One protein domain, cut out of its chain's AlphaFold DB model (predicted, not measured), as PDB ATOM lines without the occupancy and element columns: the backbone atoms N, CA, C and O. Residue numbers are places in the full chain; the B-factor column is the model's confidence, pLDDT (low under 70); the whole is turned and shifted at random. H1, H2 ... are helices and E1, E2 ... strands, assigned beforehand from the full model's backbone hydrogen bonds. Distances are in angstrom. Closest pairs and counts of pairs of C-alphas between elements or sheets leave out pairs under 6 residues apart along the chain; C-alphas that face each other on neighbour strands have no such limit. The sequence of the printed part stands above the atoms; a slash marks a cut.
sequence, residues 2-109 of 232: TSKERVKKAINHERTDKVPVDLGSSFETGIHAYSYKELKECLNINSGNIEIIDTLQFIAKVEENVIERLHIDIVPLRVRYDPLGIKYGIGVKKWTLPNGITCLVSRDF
ATOM      1  N   THR A   2     140.208 230.338 194.867       97.62
ATOM      2  CA  THR A   2     140.823 229.059 195.256       97.62
ATOM      3  C   THR A   2     142.346 229.175 195.209       97.62
ATOM      4  O   THR A   2     142.896 230.054 194.541       97.62
ATOM      5  N   SER A   3     143.057 228.291 195.906       97.88
ATOM      6  CA  SER A   3     144.525 228.247 195.852       97.88
ATOM      7  C   SER A   3     145.045 228.024 194.426       97.88
ATOM      8  O   SER A   3     145.988 228.684 193.997       97.88
ATOM      9  N   LYS A   4     144.370 227.178 193.641       97.62
ATOM     10  CA  LYS A   4     144.677 226.947 192.225       97.62
ATOM     11  C   LYS A   4     144.528 228.205 191.371       97.62
ATOM     12  O   LYS A   4     145.402 228.491 190.556       97.62
ATOM     13  N   GLU A   5     143.435 228.946 191.535       98.12
ATOM     14  CA  GLU A   5     143.232 230.225 190.840       98.12
ATOM     15  C   GLU A   5     144.300 231.244 191.232       98.12
ATOM     16  O   GLU A   5     144.864 231.905 190.363       98.12
ATOM     17  N   ARG A   6     144.609 231.330 192.532       98.31
ATOM     18  CA  ARG A   6     145.601 232.255 193.086       98.31
ATOM     19  C   ARG A   6     146.983 232.031 192.493       98.31
ATOM     20  O   ARG A   6     147.591 232.978 192.009       98.31
ATOM     21  N   VAL A   7     147.450 230.784 192.476       98.00
ATOM     22  CA  VAL A   7     148.760 230.429 191.914       98.00
ATOM     23  C   VAL A   7     148.811 230.718 190.414       98.00
ATOM     24  O   VAL A   7     149.764 231.337 189.951       98.00
ATOM     25  N   LYS A   8     147.767 230.352 189.654       97.94
ATOM     26  CA  LYS A   8     147.708 230.637 188.211       97.94
ATOM     27  C   LYS A   8     147.769 232.134 187.911       97.94
ATOM     28  O   LYS A   8     148.536 232.546 187.050       97.94
ATOM     29  N   LYS A   9     146.997 232.945 188.641       98.50
ATOM     30  CA  LYS A   9     147.020 234.405 188.495       98.50
ATOM     31  C   LYS A   9     148.383 234.996 188.838       98.50
ATOM     32  O   LYS A   9     148.893 235.798 188.066       98.50
ATOM     33  N   ALA A  10     148.991 234.564 189.943       98.12
ATOM     34  CA  ALA A  10     150.304 235.053 190.355       98.12
ATOM     35  C   ALA A  10     151.395 234.772 189.306       98.12
ATOM     36  O   ALA A  10     152.154 235.677 188.973       98.12
ATOM     37  N   ILE A  11     151.439 233.555 188.746       97.19
ATOM     38  CA  ILE A  11     152.401 233.181 187.689       97.19
ATOM     39  C   ILE A  11     152.183 234.010 186.414       97.19
ATOM     40  O   ILE A  11     153.143 234.358 185.736       97.19
ATOM     41  N   ASN A  12     150.937 234.383 186.113       98.19
ATOM     42  CA  ASN A  12     150.599 235.250 184.983       98.19
ATOM     43  C   ASN A  12     150.731 236.752 185.297       98.19
ATOM     44  O   ASN A  12     150.278 237.580 184.508       98.19
ATOM     45  N   HIS A  13     151.334 237.122 186.432       97.19
ATOM     46  CA  HIS A  13     151.490 238.511 186.878       97.19
ATOM     47  C   HIS A  13     150.160 239.279 187.035       97.19
ATOM     48  O   HIS A  13     150.108 240.504 186.916       97.19
ATOM     49  N   GLU A  14     149.073 238.571 187.341       98.56
ATOM     50  CA  GLU A  14     147.761 239.149 187.620       98.56
ATOM     51  C   GLU A  14     147.550 239.387 189.123       98.56
ATOM     52  O   GLU A  14     148.105 238.698 189.983       98.56
ATOM     53  N   ARG A  15     146.671 240.339 189.466       97.94
ATOM     54  CA  ARG A  15     146.333 240.645 190.862       97.94
ATOM     55  C   ARG A  15     145.638 239.462 191.547       97.94
ATOM     56  O   ARG A  15     144.588 238.993 191.097       97.94
ATOM     57  N   THR A  16     146.176 239.056 192.693       98.44
ATOM     58  CA  THR A  16     145.591 238.052 193.589       98.44
ATOM     59  C   THR A  16     144.966 238.685 194.837       98.44
ATOM     60  O   THR A  16     145.135 239.873 195.111       98.44
ATOM     61  N   ASP A  17     144.205 237.891 195.592       98.00
ATOM     62  CA  ASP A  17     143.664 238.270 196.904       98.00
ATOM     63  C   ASP A  17     144.736 238.268 198.011       98.00
ATOM     64  O   ASP A  17     144.641 239.044 198.958       98.00
ATOM     65  N   LYS A  18     145.767 237.426 197.872       97.25
ATOM     66  CA  LYS A  18     146.994 237.401 198.685       97.25
ATOM     67  C   LYS A  18     148.144 236.752 197.906       97.25
ATOM     68  O   LYS A  18     147.919 236.135 196.861       97.25
ATOM     69  N   VAL A  19     149.367 236.853 198.423       97.31
ATOM     70  CA  VAL A  19     150.530 236.137 197.871       97.31
ATOM     71  C   VAL A  19     150.329 234.620 198.054       97.31
ATOM     72  O   VAL A  19     149.975 234.213 199.164       97.31
ATOM     73  N   PRO A  20     150.498 233.785 197.005       98.00
ATOM     74  CA  PRO A  20     150.468 232.336 197.162       98.00
ATOM     75  C   PRO A  20     151.621 231.835 198.040       98.00
ATOM     76  O   PRO A  20     152.737 232.338 197.931       98.00
ATOM     77  N   VAL A  21     151.361 230.831 198.877       97.94
ATOM     78  CA  VAL A  21     152.362 230.238 199.783       97.94
ATOM     79  C   VAL A  21     152.639 228.788 199.400       97.94
ATOM     80  O   VAL A  21     151.700 228.020 199.178       97.94
ATOM     81  N   ASP A  22     153.912 228.398 199.381       97.69
ATOM     82  CA  ASP A  22     154.337 227.012 199.202       97.69
ATOM     83  C   ASP A  22     155.290 226.554 200.312       97.69
ATOM     84  O   ASP A  22     156.144 227.316 200.762       97.69
ATOM     85  N   LEU A  23     155.115 225.303 200.736       97.69
ATOM     86  CA  LEU A  23     156.024 224.549 201.591       97.69
ATOM     87  C   LEU A  23     155.732 223.053 201.384       97.69
ATOM     88  O   LEU A  23     154.669 222.549 201.753       97.69
ATOM     89  N   GLY A  24     156.691 222.334 200.810       95.19
ATOM     90  CA  GLY A  24     156.666 220.883 200.634       95.19
ATOM     91  C   GLY A  24     155.948 220.378 199.384       95.19
ATOM     92  O   GLY A  24     155.665 219.171 199.313       95.19
ATOM     93  N   SER A  25     155.648 221.254 198.416       94.62
ATOM     94  CA  SER A  25     155.125 220.831 197.111       94.62
ATOM     95  C   SER A  25     156.198 220.275 196.168       94.62
ATOM     96  O   SER A  25     155.853 219.467 195.306       94.62
ATOM     97  N   SER A  26     157.474 220.603 196.392       92.81
ATOM     98  CA  SER A  26     158.636 219.938 195.790       92.81
ATOM     99  C   SER A  26     159.665 219.533 196.853       92.81
ATOM    100  O   SER A  26     159.449 219.763 198.052       92.81
ATOM    101  N   PHE A  27     160.772 218.909 196.445       91.69
ATOM    102  CA  PHE A  27     161.920 218.698 197.329       91.69
ATOM    103  C   PHE A  27     162.586 220.032 197.712       91.69
ATOM    104  O   PHE A  27     162.895 220.257 198.879       91.69
ATOM    105  N   GLU A  28     162.706 220.972 196.774       91.06
ATOM    106  CA  GLU A  28     163.352 222.278 196.975       91.06
ATOM    107  C   GLU A  28     162.551 223.197 197.901       91.06
ATOM    108  O   GLU A  28     163.131 223.987 198.644       91.06
ATOM    109  N   THR A  29     161.220 223.091 197.889       95.06
ATOM    110  CA  THR A  29     160.356 223.819 198.833       95.06
ATOM    111  C   THR A  29     160.099 223.035 200.117       95.06
ATOM    112  O   THR A  29     159.240 223.409 200.914       95.06
ATOM    113  N   GLY A  30     160.819 221.930 200.321       95.69
ATOM    114  CA  GLY A  30     160.696 221.048 201.467       95.69
ATOM    115  C   GLY A  30     161.213 221.631 202.781       95.69
ATOM    116  O   GLY A  30     161.697 222.756 202.882       95.69
ATOM    117  N   ILE A  31     161.106 220.820 203.830       98.06
ATOM    118  CA  ILE A  31     161.612 221.130 205.163       98.06
ATOM    119  C   ILE A  31     162.277 219.900 205.774       98.06
ATOM    120  O   ILE A  31     161.704 218.810 205.799       98.06
ATOM    121  N   HIS A  32     163.499 220.077 206.275       98.00
ATOM    122  CA  HIS A  32     164.240 219.016 206.948       98.00
ATOM    123  C   HIS A  32     163.459 218.471 208.151       98.00
ATOM    124  O   HIS A  32     162.829 219.234 208.882       98.00
ATOM    125  N   ALA A  33     163.556 217.168 208.420       97.75
ATOM    126  CA  ALA A  33     162.852 216.511 209.522       97.75
ATOM    127  C   ALA A  33     163.078 217.166 210.896       97.75
ATOM    128  O   ALA A  33     162.177 217.159 211.734       97.75
ATOM    129  N   TYR A  34     164.262 217.742 211.127       96.94
ATOM    130  CA  TYR A  34     164.572 218.437 212.383       96.94
ATOM    131  C   TYR A  34     163.727 219.702 212.513       96.94
ATOM    132  O   TYR A  34     162.925 219.819 213.435       96.94
ATOM    133  N   SER A  35     163.832 220.593 211.528       97.50
ATOM    134  CA  SER A  35     163.077 221.843 211.483       97.50
ATOM    135  C   SER A  35     161.573 221.599 211.392       97.50
ATOM    136  O   SER A  35     160.790 222.372 211.927       97.50
ATOM    137  N   TYR A  36     161.143 220.505 210.758       98.12
ATOM    138  CA  TYR A  36     159.729 220.155 210.695       98.12
ATOM    139  C   TYR A  36     159.161 219.778 212.065       98.12
ATOM    140  O   TYR A  36     158.042 220.168 212.392       98.12
ATOM    141  N   LYS A  37     159.936 219.063 212.893       97.44
ATOM    142  CA  LYS A  37     159.549 218.783 214.279       97.44
ATOM    143  C   LYS A  37     159.361 220.081 215.067       97.44
ATOM    144  O   LYS A  37     158.313 220.265 215.677       97.44
ATOM    145  N   GLU A  38     160.334 220.984 214.994       97.44
ATOM    146  CA  GLU A  38     160.282 222.286 215.673       97.44
ATOM    147  C   GLU A  38     159.114 223.146 215.169       97.44
ATOM    148  O   GLU A  38     158.394 223.753 215.958       97.44
ATOM    149  N   LEU A  39     158.855 223.150 213.856       97.88
ATOM    150  CA  LEU A  39     157.705 223.840 213.270       97.88
ATOM    151  C   LEU A  39     156.388 223.307 213.844       97.88
ATOM    152  O   LEU A  39     155.513 224.091 214.208       97.88
ATOM    153  N   LYS A  40     156.238 221.983 213.947       97.81
ATOM    154  CA  LYS A  40     155.046 221.371 214.542       97.81
ATOM    155  C   LYS A  40     154.871 221.770 216.005       97.81
ATOM    156  O   LYS A  40     153.757 222.119 216.390       97.81
ATOM    157  N   GLU A  41     155.947 221.783 216.789       96.69
ATOM    158  CA  GLU A  41     155.933 222.233 218.187       96.69
ATOM    159  C   GLU A  41     155.504 223.707 218.294       96.69
ATOM    160  O   GLU A  41     154.564 224.018 219.026       96.69
ATOM    161  N   CYS A  42     156.082 224.598 217.482       97.94
ATOM    162  CA  CYS A  42     155.700 226.015 217.410       97.94
ATOM    163  C   CYS A  42     154.227 226.228 217.020       97.94
ATOM    164  O   CYS A  42     153.581 227.172 217.477       97.94
ATOM    165  N   LEU A  43     153.677 225.352 216.175       97.62
ATOM    166  CA  LEU A  43     152.272 225.386 215.764       97.62
ATOM    167  C   LEU A  43     151.331 224.664 216.744       97.62
ATOM    168  O   LEU A  43     150.122 224.669 216.514       97.62
ATOM    169  N   ASN A  44     151.855 224.081 217.829       97.12
ATOM    170  CA  ASN A  44     151.135 223.221 218.774       97.12
ATOM    171  C   ASN A  44     150.455 222.009 218.105       97.12
ATOM    172  O   ASN A  44     149.359 221.592 218.486       97.12
ATOM    173  N   ILE A  45     151.102 221.434 217.089       96.75
ATOM    174  CA  ILE A  45     150.622 220.266 216.347       96.75
ATOM    175  C   ILE A  45     151.343 219.012 216.851       96.75
ATOM    176  O   ILE A  45     152.456 218.700 216.437       96.75
ATOM    177  N   ASN A  46     150.663 218.248 217.707       93.12
ATOM    178  CA  ASN A  46     151.223 217.040 218.333       93.12
ATOM    179  C   ASN A  46     150.759 215.723 217.685       93.12
ATOM    180  O   ASN A  46     151.194 214.646 218.086       93.12
ATOM    181  N   SER A  47     149.851 215.783 216.708       92.50
ATOM    182  CA  SER A  47     149.344 214.605 215.998       92.50
ATOM    183  C   SER A  47     150.242 214.208 214.826       92.50
ATOM    184  O   SER A  47     151.031 215.015 214.335       92.50
ATOM    185  N   GLY A  48     150.099 212.966 214.355       90.38
ATOM    186  CA  GLY A  48     150.788 212.474 213.161       90.38
ATOM    187  C   GLY A  48     152.233 212.021 213.394       90.38
ATOM    188  O   GLY A  48     152.742 212.048 214.511       90.38
ATOM    189  N   ASN A  49     152.887 211.563 212.326       93.31
ATOM    190  CA  ASN A  49     154.277 211.099 212.344       93.31
ATOM    191  C   ASN A  49     155.069 211.830 211.261       93.31
ATOM    192  O   ASN A  49     154.556 212.053 210.168       93.31
ATOM    193  N   ILE A  50     156.344 212.120 211.528       97.62
ATOM    194  CA  ILE A  50     157.247 212.681 210.518       97.62
ATOM    195  C   ILE A  50     157.556 211.586 209.493       97.62
ATOM    196  O   ILE A  50     158.338 210.679 209.770       97.62
ATOM    197  N   GLU A  51     156.915 211.644 208.330       97.75
ATOM    198  CA  GLU A  51     157.195 210.782 207.177       97.75
ATOM    199  C   GLU A  51     158.208 211.473 206.259       97.75
ATOM    200  O   GLU A  51     158.039 212.643 205.935       97.75
ATOM    201  N   ILE A  52     159.261 210.772 205.849       97.94
ATOM    202  CA  ILE A  52     160.323 211.297 204.986       97.94
ATOM    203  C   ILE A  52     159.966 211.059 203.517       97.94
ATOM    204  O   ILE A  52     159.613 209.943 203.132       97.94
ATOM    205  N   ILE A  53     160.079 212.121 202.721       95.69
ATOM    206  CA  ILE A  53     159.799 212.164 201.275       95.69
ATOM    207  C   ILE A  53     161.042 212.434 200.427       95.69
ATOM    208  O   ILE A  53     160.986 212.285 199.210       95.69
ATOM    209  N   ASP A  54     162.159 212.780 201.049       96.38
ATOM    210  CA  ASP A  54     163.473 212.707 200.427       96.38
ATOM    211  C   ASP A  54     164.441 212.149 201.459       96.38
ATOM    212  O   ASP A  54     164.669 212.771 202.493       96.38
ATOM    213  N   THR A  55     164.972 210.956 201.213       97.31
ATOM    214  CA  THR A  55     165.951 210.327 202.102       97.31
ATOM    215  C   THR A  55     167.383 210.790 201.852       97.31
ATOM    216  O   THR A  55     168.215 210.581 202.733       97.31
ATOM    217  N   LEU A  56     167.674 211.453 200.724       96.25
ATOM    218  CA  LEU A  56     168.963 212.107 200.489       96.25
ATOM    219  C   LEU A  56     169.145 213.232 201.506       96.25
ATOM    220  O   LEU A  56     170.143 213.270 202.226       96.25
ATOM    221  N   GLN A  57     168.141 214.106 201.600       96.44
ATOM    222  CA  GLN A  57     168.185 215.281 202.459       96.44
ATOM    223  C   GLN A  57     167.352 215.148 203.736       96.44
ATOM    224  O   GLN A  57     167.261 216.106 204.483       96.44
ATOM    225  N   PHE A  58     166.706 214.011 203.999       97.38
ATOM    226  CA  PHE A  58     165.756 213.833 205.111       97.38
ATOM    227  C   PHE A  58     164.650 214.905 205.179       97.38
ATOM    228  O   PHE A  58     164.282 215.389 206.257       97.38
ATOM    229  N   ILE A  59     164.074 215.253 204.027       97.81
ATOM    230  CA  ILE A  59     162.931 216.169 203.948       97.81
ATOM    231  C   ILE A  59     161.665 215.458 204.423       97.81
ATOM    232  O   ILE A  59     161.346 214.347 203.990       97.81
ATOM    233  N   ALA A  60     160.916 216.127 205.296       97.88
ATOM    234  CA  ALA A  60     159.639 215.658 205.799       97.88
ATOM    235  C   ALA A  60     158.479 215.995 204.853       97.88
ATOM    236  O   ALA A  60     158.411 217.057 204.233       97.88
ATOM    237  N   LYS A  61     157.501 215.094 204.808       97.25
ATOM    238  CA  LYS A  61     156.176 215.349 204.261       97.25
ATOM    239  C   LYS A  61     155.470 216.382 205.127       97.25
ATOM    240  O   LYS A  61     155.256 216.150 206.315       97.25
ATOM    241  N   VAL A  62     155.029 217.468 204.506       97.50
ATOM    242  CA  VAL A  62     154.154 218.439 205.163       97.50
ATOM    243  C   VAL A  62     152.747 217.845 205.266       97.50
ATOM    244  O   VAL A  62     152.117 217.514 204.262       97.50
ATOM    245  N   GLU A  63     152.292 217.632 206.497       96.75
ATOM    246  CA  GLU A  63     150.992 217.053 206.837       96.75
ATOM    247  C   GLU A  63     149.833 218.041 206.615       96.75
ATOM    248  O   GLU A  63     150.015 219.256 206.691       96.75
ATOM    249  N   GLU A  64     148.625 217.517 206.375       95.31
ATOM    250  CA  GLU A  64     147.438 218.321 206.027       95.31
ATOM    251  C   GLU A  64     147.119 219.394 207.076       95.31
ATOM    252  O   GLU A  64     146.851 220.540 206.739       95.31
ATOM    253  N   ASN A  65     147.245 219.066 208.362       96.12
ATOM    254  CA  ASN A  65     147.038 220.027 209.448       96.12
ATOM    255  C   ASN A  65     148.032 221.206 209.403       96.12
ATOM    256  O   ASN A  65     147.663 222.326 209.746       96.12
ATOM    257  N   VAL A  66     149.272 220.989 208.954       97.69
ATOM    258  CA  VAL A  66     150.255 222.058 208.730       97.69
ATOM    259  C   VAL A  66     149.904 222.845 207.464       97.69
ATOM    260  O   VAL A  66     149.952 224.075 207.490       97.69
ATOM    261  N   ILE A  67     149.488 222.162 206.391       96.88
ATOM    262  CA  ILE A  67     148.997 222.780 205.143       96.88
ATOM    263  C   ILE A  67     147.847 223.746 205.420       96.88
ATOM    264  O   ILE A  67     147.873 224.891 204.961       96.88
ATOM    265  N   GLU A  68     146.863 223.316 206.201       96.06
ATOM    266  CA  GLU A  68     145.730 224.135 206.613       96.06
ATOM    267  C   GLU A  68     146.179 225.300 207.500       96.06
ATOM    268  O   GLU A  68     145.829 226.452 207.230       96.06
ATOM    269  N   ARG A  69     147.004 225.023 208.520       97.00
ATOM    270  CA  ARG A  69     147.438 226.008 209.522       97.00
ATOM    271  C   ARG A  69     148.295 227.137 208.953       97.00
ATOM    272  O   ARG A  69     148.246 228.248 209.487       97.00
ATOM    273  N   LEU A  70     149.086 226.844 207.922       96.94
ATOM    274  CA  LEU A  70     149.942 227.802 207.214       96.94
ATOM    275  C   LEU A  70     149.301 228.335 205.924       96.94
ATOM    276  O   LEU A  70     149.898 229.159 205.235       96.94
ATOM    277  N   HIS A  71     148.082 227.895 205.602       96.75
ATOM    278  CA  HIS A  71     147.363 228.254 204.380       96.75
ATOM    279  C   HIS A  71     148.167 228.006 203.091       96.75
ATOM    280  O   HIS A  71     148.088 228.813 202.161       96.75
ATOM    281  N   ILE A  72     148.906 226.893 203.038       98.31
ATOM    282  CA  ILE A  72     149.724 226.486 201.885       98.31
ATOM    283  C   ILE A  72     148.815 226.264 200.673       98.31
ATOM    284  O   ILE A  72     147.777 225.608 200.771       98.31
ATOM    285  N   ASP A  73     149.180 226.820 199.523       98.44
ATOM    286  CA  ASP A  73     148.351 226.853 198.317       98.44
ATOM    287  C   ASP A  73     148.648 225.719 197.329       98.44
ATOM    288  O   ASP A  73     147.840 225.447 196.432       98.44
ATOM    289  N   ILE A  74     149.787 225.050 197.490       98.06
ATOM    290  CA  ILE A  74     150.322 224.096 196.523       98.06
ATOM    291  C   ILE A  74     150.494 222.734 197.186       98.06
ATOM    292  O   ILE A  74     150.931 222.632 198.328       98.06
ATOM    293  N   VAL A  75     150.122 221.676 196.472       96.50
ATOM    294  CA  VAL A  75     150.327 220.293 196.899       96.50
ATOM    295  C   VAL A  75     151.128 219.517 195.851       96.50
ATOM    296  O   VAL A  75     150.979 219.754 194.649       96.50
ATOM    297  N   PRO A  76     151.960 218.566 196.287       94.94
ATOM    298  CA  PRO A  76     152.827 217.789 195.412       94.94
ATOM    299  C   PRO A  76     152.039 216.715 194.651       94.94
ATOM    300  O   PRO A  76     151.325 215.906 195.256       94.94
ATOM    301  N   LEU A  77     152.253 216.612 193.342       94.00
ATOM    302  CA  LEU A  77     152.082 215.360 192.608       94.00
ATOM    303  C   LEU A  77     153.361 214.541 192.806       94.00
ATOM    304  O   LEU A  77     154.375 214.774 192.150       94.00
ATOM    305  N   ARG A  78     153.313 213.608 193.760       91.06
ATOM    306  CA  ARG A  78     154.492 212.854 194.196       91.06
ATOM    307  C   ARG A  78     155.014 211.914 193.111       91.06
ATOM    308  O   ARG A  78     154.248 211.262 192.399       91.06
ATOM    309  N   VAL A  79     156.335 211.800 193.072       91.19
ATOM    310  CA  VAL A  79     157.080 210.902 192.191       91.19
ATOM    311  C   VAL A  79     157.281 209.522 192.817       91.19
ATOM    312  O   VAL A  79     157.103 209.333 194.021       91.19
ATOM    313  N   ARG A  80     157.633 208.528 191.995       93.44
ATOM    314  CA  ARG A  80     157.778 207.136 192.452       93.44
ATOM    315  C   ARG A  80     159.046 206.885 193.269       93.44
ATOM    316  O   ARG A  80     159.021 206.009 194.136       93.44
ATOM    317  N   TYR A  81     160.115 207.606 192.960       93.88
ATOM    318  CA  TYR A  81     161.434 207.462 193.560       93.88
ATOM    319  C   TYR A  81     161.907 208.823 194.050       93.88
ATOM    320  O   TYR A  81     161.711 209.812 193.349       93.88
ATOM    321  N   ASP A  82     162.502 208.869 195.232       94.12
ATOM    322  CA  ASP A  82     163.126 210.089 195.744       94.12
ATOM    323  C   ASP A  82     164.487 210.372 195.073       94.12
ATOM    324  O   ASP A  82     164.964 209.536 194.295       94.12
ATOM    325  N   PRO A  83     165.132 211.520 195.356       91.62
ATOM    326  CA  PRO A  83     166.445 211.865 194.806       91.62
ATOM    327  C   PRO A  83     167.551 210.828 195.063       91.62
ATOM    328  O   PRO A  83     168.468 210.694 194.254       91.62
ATOM    329  N   LEU A  84     167.461 210.049 196.148       93.69
ATOM    330  CA  LEU A  84     168.404 208.968 196.458       93.69
ATOM    331  C   LEU A  84     168.092 207.666 195.686       93.69
ATOM    332  O   LEU A  84     168.874 206.713 195.700       93.69
ATOM    333  N   GLY A  85     166.954 207.604 194.992       94.00
ATOM    334  CA  GLY A  85     166.480 206.429 194.262       94.00
ATOM    335  C   GLY A  85     165.689 205.445 195.129       94.00
ATOM    336  O   GLY A  85     165.553 204.272 194.765       94.00
ATOM    337  N   ILE A  86     165.171 205.887 196.277       96.69
ATOM    338  CA  ILE A  86     164.332 205.085 197.166       96.69
ATOM    339  C   ILE A  86     162.904 205.049 196.651       96.69
ATOM    340  O   ILE A  86     162.248 206.068 196.443       96.69
ATOM    341  N   LYS A  87     162.386 203.834 196.488       96.12
ATOM    342  CA  LYS A  87     161.041 203.584 195.976       96.12
ATOM    343  C   LYS A  87     159.967 203.887 197.015       96.12
ATOM    344  O   LYS A  87     159.980 203.310 198.102       96.12
ATOM    345  N   TYR A  88     158.962 204.684 196.658       93.50
ATOM    346  CA  TYR A  88     157.796 204.949 197.509       93.50
ATOM    347  C   TYR A  88     156.729 203.860 197.466       93.50
ATOM    348  O   TYR A  88     156.850 202.870 196.754       93.50
ATOM    349  N   GLY A  89     155.648 204.010 198.237       91.00
ATOM    350  CA  GLY A  89     154.420 203.210 198.111       91.00
ATOM    351  C   GLY A  89     154.580 201.694 198.289       91.00
ATOM    352  O   GLY A  89     153.763 200.945 197.764       91.00
ATOM    353  N   ILE A  90     155.625 201.243 198.989       95.19
ATOM    354  CA  ILE A  90     155.835 199.832 199.367       95.19
ATOM    355  C   ILE A  90     155.737 199.618 200.888       95.19
ATOM    356  O   ILE A  90     156.259 198.652 201.444       95.19
ATOM    357  N   GLY A  91     155.065 200.549 201.569       96.56
ATOM    358  CA  GLY A  91     155.000 200.625 203.022       96.56
ATOM    359  C   GLY A  91     156.184 201.376 203.627       96.56
ATOM    360  O   GLY A  91     157.182 201.667 202.964       96.56
ATOM    361  N   VAL A  92     156.052 201.678 204.914       98.19
ATOM    362  CA  VAL A  92     157.032 202.442 205.690       98.19
ATOM    363  C   VAL A  92     157.601 201.611 206.840       98.19
ATOM    364  O   VAL A  92     157.036 200.579 207.229       98.19
ATOM    365  N   LYS A  93     158.737 202.054 207.374       98.12
ATOM    366  CA  LYS A  93     159.355 201.559 208.606       98.12
ATOM    367  C   LYS A  93     159.866 202.728 209.443       98.12
ATOM    368  O   LYS A  93     160.095 203.814 208.918       98.12
ATOM    369  N   LYS A  94     160.048 202.493 210.744       98.12
ATOM    370  CA  LYS A  94     160.659 203.481 211.634       98.12
ATOM    371  C   LYS A  94     162.152 203.603 211.342       98.12
ATOM    372  O   LYS A  94     162.823 202.599 211.099       98.12
ATOM    373  N   TRP A  95     162.647 204.826 211.411       96.69
ATOM    374  CA  TRP A  95     164.060 205.165 211.379       96.69
ATOM    375  C   TRP A  95     164.329 206.240 212.425       96.69
ATOM    376  O   TRP A  95     163.467 207.077 212.676       96.69
ATOM    377  N   THR A  96     165.505 206.216 213.038       94.62
ATOM    378  CA  THR A  96     165.898 207.217 214.031       94.62
ATOM    379  C   THR A  96     167.097 207.979 213.499       94.62
ATOM    380  O   THR A  96     168.127 207.387 213.181       94.62
ATOM    381  N   LEU A  97     166.935 209.293 213.372       92.88
ATOM    382  CA  LEU A  97     167.996 210.206 212.968       92.88
ATOM    383  C   LEU A  97     169.035 210.359 214.092       92.88
ATOM    384  O   LEU A  97     168.714 210.085 215.251       92.88
ATOM    385  N   PRO A  98     170.266 210.819 213.793       89.75
ATOM    386  CA  PRO A  98     171.319 210.975 214.798       89.75
ATOM    387  C   PRO A  98     170.919 211.815 216.017       89.75
ATOM    388  O   PRO A  98     171.359 211.526 217.125       89.75
ATOM    389  N   ASN A  99     170.038 212.806 215.849       88.75
ATOM    390  CA  ASN A  99     169.529 213.627 216.953       88.75
ATOM    391  C   ASN A  99     168.399 212.970 217.779       88.75
ATOM    392  O   ASN A  99     167.788 213.626 218.621       88.75
ATOM    393  N   GLY A 100     168.074 211.700 217.524       92.69
ATOM    394  CA  GLY A 100     167.046 210.946 218.242       92.69
ATOM    395  C   GLY A 100     165.622 211.110 217.703       92.69
ATOM    396  O   GLY A 100     164.712 210.426 218.180       92.69
ATOM    397  N   ILE A 101     165.392 211.958 216.693       93.62
ATOM    398  CA  ILE A 101     164.072 212.059 216.057       93.62
ATOM    399  C   ILE A 101     163.749 210.736 215.365       93.62
ATOM    400  O   ILE A 101     164.476 210.282 214.482       93.62
ATOM    401  N   THR A 102     162.631 210.125 215.757       96.19
ATOM    402  CA  THR A 102     162.089 208.951 215.068       96.19
ATOM    403  C   THR A 102     161.130 209.400 213.973       96.19
ATOM    404  O   THR A 102     160.147 210.086 214.245       96.19
ATOM    405  N   CYS A 103     161.411 208.989 212.743       97.25
ATOM    406  CA  CYS A 103     160.619 209.262 211.554       97.25
ATOM    407  C   CYS A 103     160.183 207.956 210.868       97.25
ATOM    408  O   CYS A 103     160.566 206.848 211.259       97.25
ATOM    409  N   LEU A 104     159.341 208.092 209.847       98.50
ATOM    410  CA  LEU A 104     158.928 207.020 208.954       98.50
ATOM    411  C   LEU A 104     159.632 207.198 207.613       98.50
ATOM    412  O   LEU A 104     159.542 208.254 206.999       98.50
ATOM    413  N   VAL A 105     160.299 206.153 207.146       98.25
ATOM    414  CA  VAL A 105     160.955 206.098 205.832       98.25
ATOM    415  C   VAL A 105     160.365 204.947 205.028       98.25
ATOM    416  O   VAL A 105     159.810 204.003 205.603       98.25
ATOM    417  N   SER A 106     160.493 204.981 203.701       98.06
ATOM    418  CA  SER A 106     160.107 203.841 202.862       98.06
ATOM    419  C   SER A 106     160.824 202.555 203.294       98.06
ATOM    420  O   SER A 106     161.988 202.570 203.701       98.06
ATOM    421  N   ARG A 107     160.156 201.405 203.150       98.12
ATOM    422  CA  ARG A 107     160.791 200.091 203.351       98.12
ATOM    423  C   ARG A 107     161.951 199.812 202.388       98.12
ATOM    424  O   ARG A 107     162.765 198.951 202.707       98.12
ATOM    425  N   ASP A 108     162.061 200.527 201.264       97.88
ATOM    426  CA  ASP A 108     163.193 200.397 200.323       97.88
ATOM    427  C   ASP A 108     164.472 201.073 200.854       97.88
ATOM    428  O   ASP A 108     165.578 200.727 200.440       97.88
ATOM    429  N   PHE A 109     164.358 201.983 201.828       98.12
ATOM    430  CA  PHE A 109     165.507 202.665 202.422       98.12
ATOM    431  C   PHE A 109     166.265 201.744 203.385       98.12
ATOM    432  O   PHE A 109     165.870 201.570 204.538       98.12
TER     433      PHE A 109
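AT A GLANCE: This is residues 2 to 109 of the 232 residues of an uncharacterized protein of marine sediment metagenome (UniProt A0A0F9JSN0). With little regular structure, this is a chain mostly of loops, with the E3 and E4 hairpin at one end of the longest axis, helix H1 toward the other, and H2, E1, H3 and E2 between. The 108 printed residues, 42 in named elements, run H1 H2 E1 H3 E2 E3 E4, class mixed. The whole is only just compact, close to loose: radius of gyration of the C-alphas 15.2 A, spans 45 by 31 by 19 A.

HOW THE PARTS SIT: E3, residues 92 to 96, and E4, residues 102 to 106, are an antiparallel hairpin; N 93 and O 105 are within hydrogen-bond range, 2.8 A. E1, residues 52 to 54, comes closest to E4 at the C-alphas of Ile 52 and Val 105, 5.3 A. H2, residues 33 to 42, and H3, residues 64 to 69, are close but not clearly touching: their closest C-alphas, of Lys 40 and Val 66, are 7.6 A apart. H1, residues 3 to 11, comes closest to E2, residues 74 to 77, at the C-alphas of Ser 3 and Ile 74, 7.2 A. In H1, H2 and H3 every O i to N i+4 pair is within hydrogen-bond range.

IN THESE COORDINATES: H1 begins at C-alpha 3 (144.525, 228.247, 195.852); H2 is 14.3 A long; E4 ends at C-alpha 106 (160.107, 203.841, 202.862).

THE WHOLE: The printed part has no cut; the links H1 to H2 and E2 to E3 are long. No printed residue has pLDDT under 70.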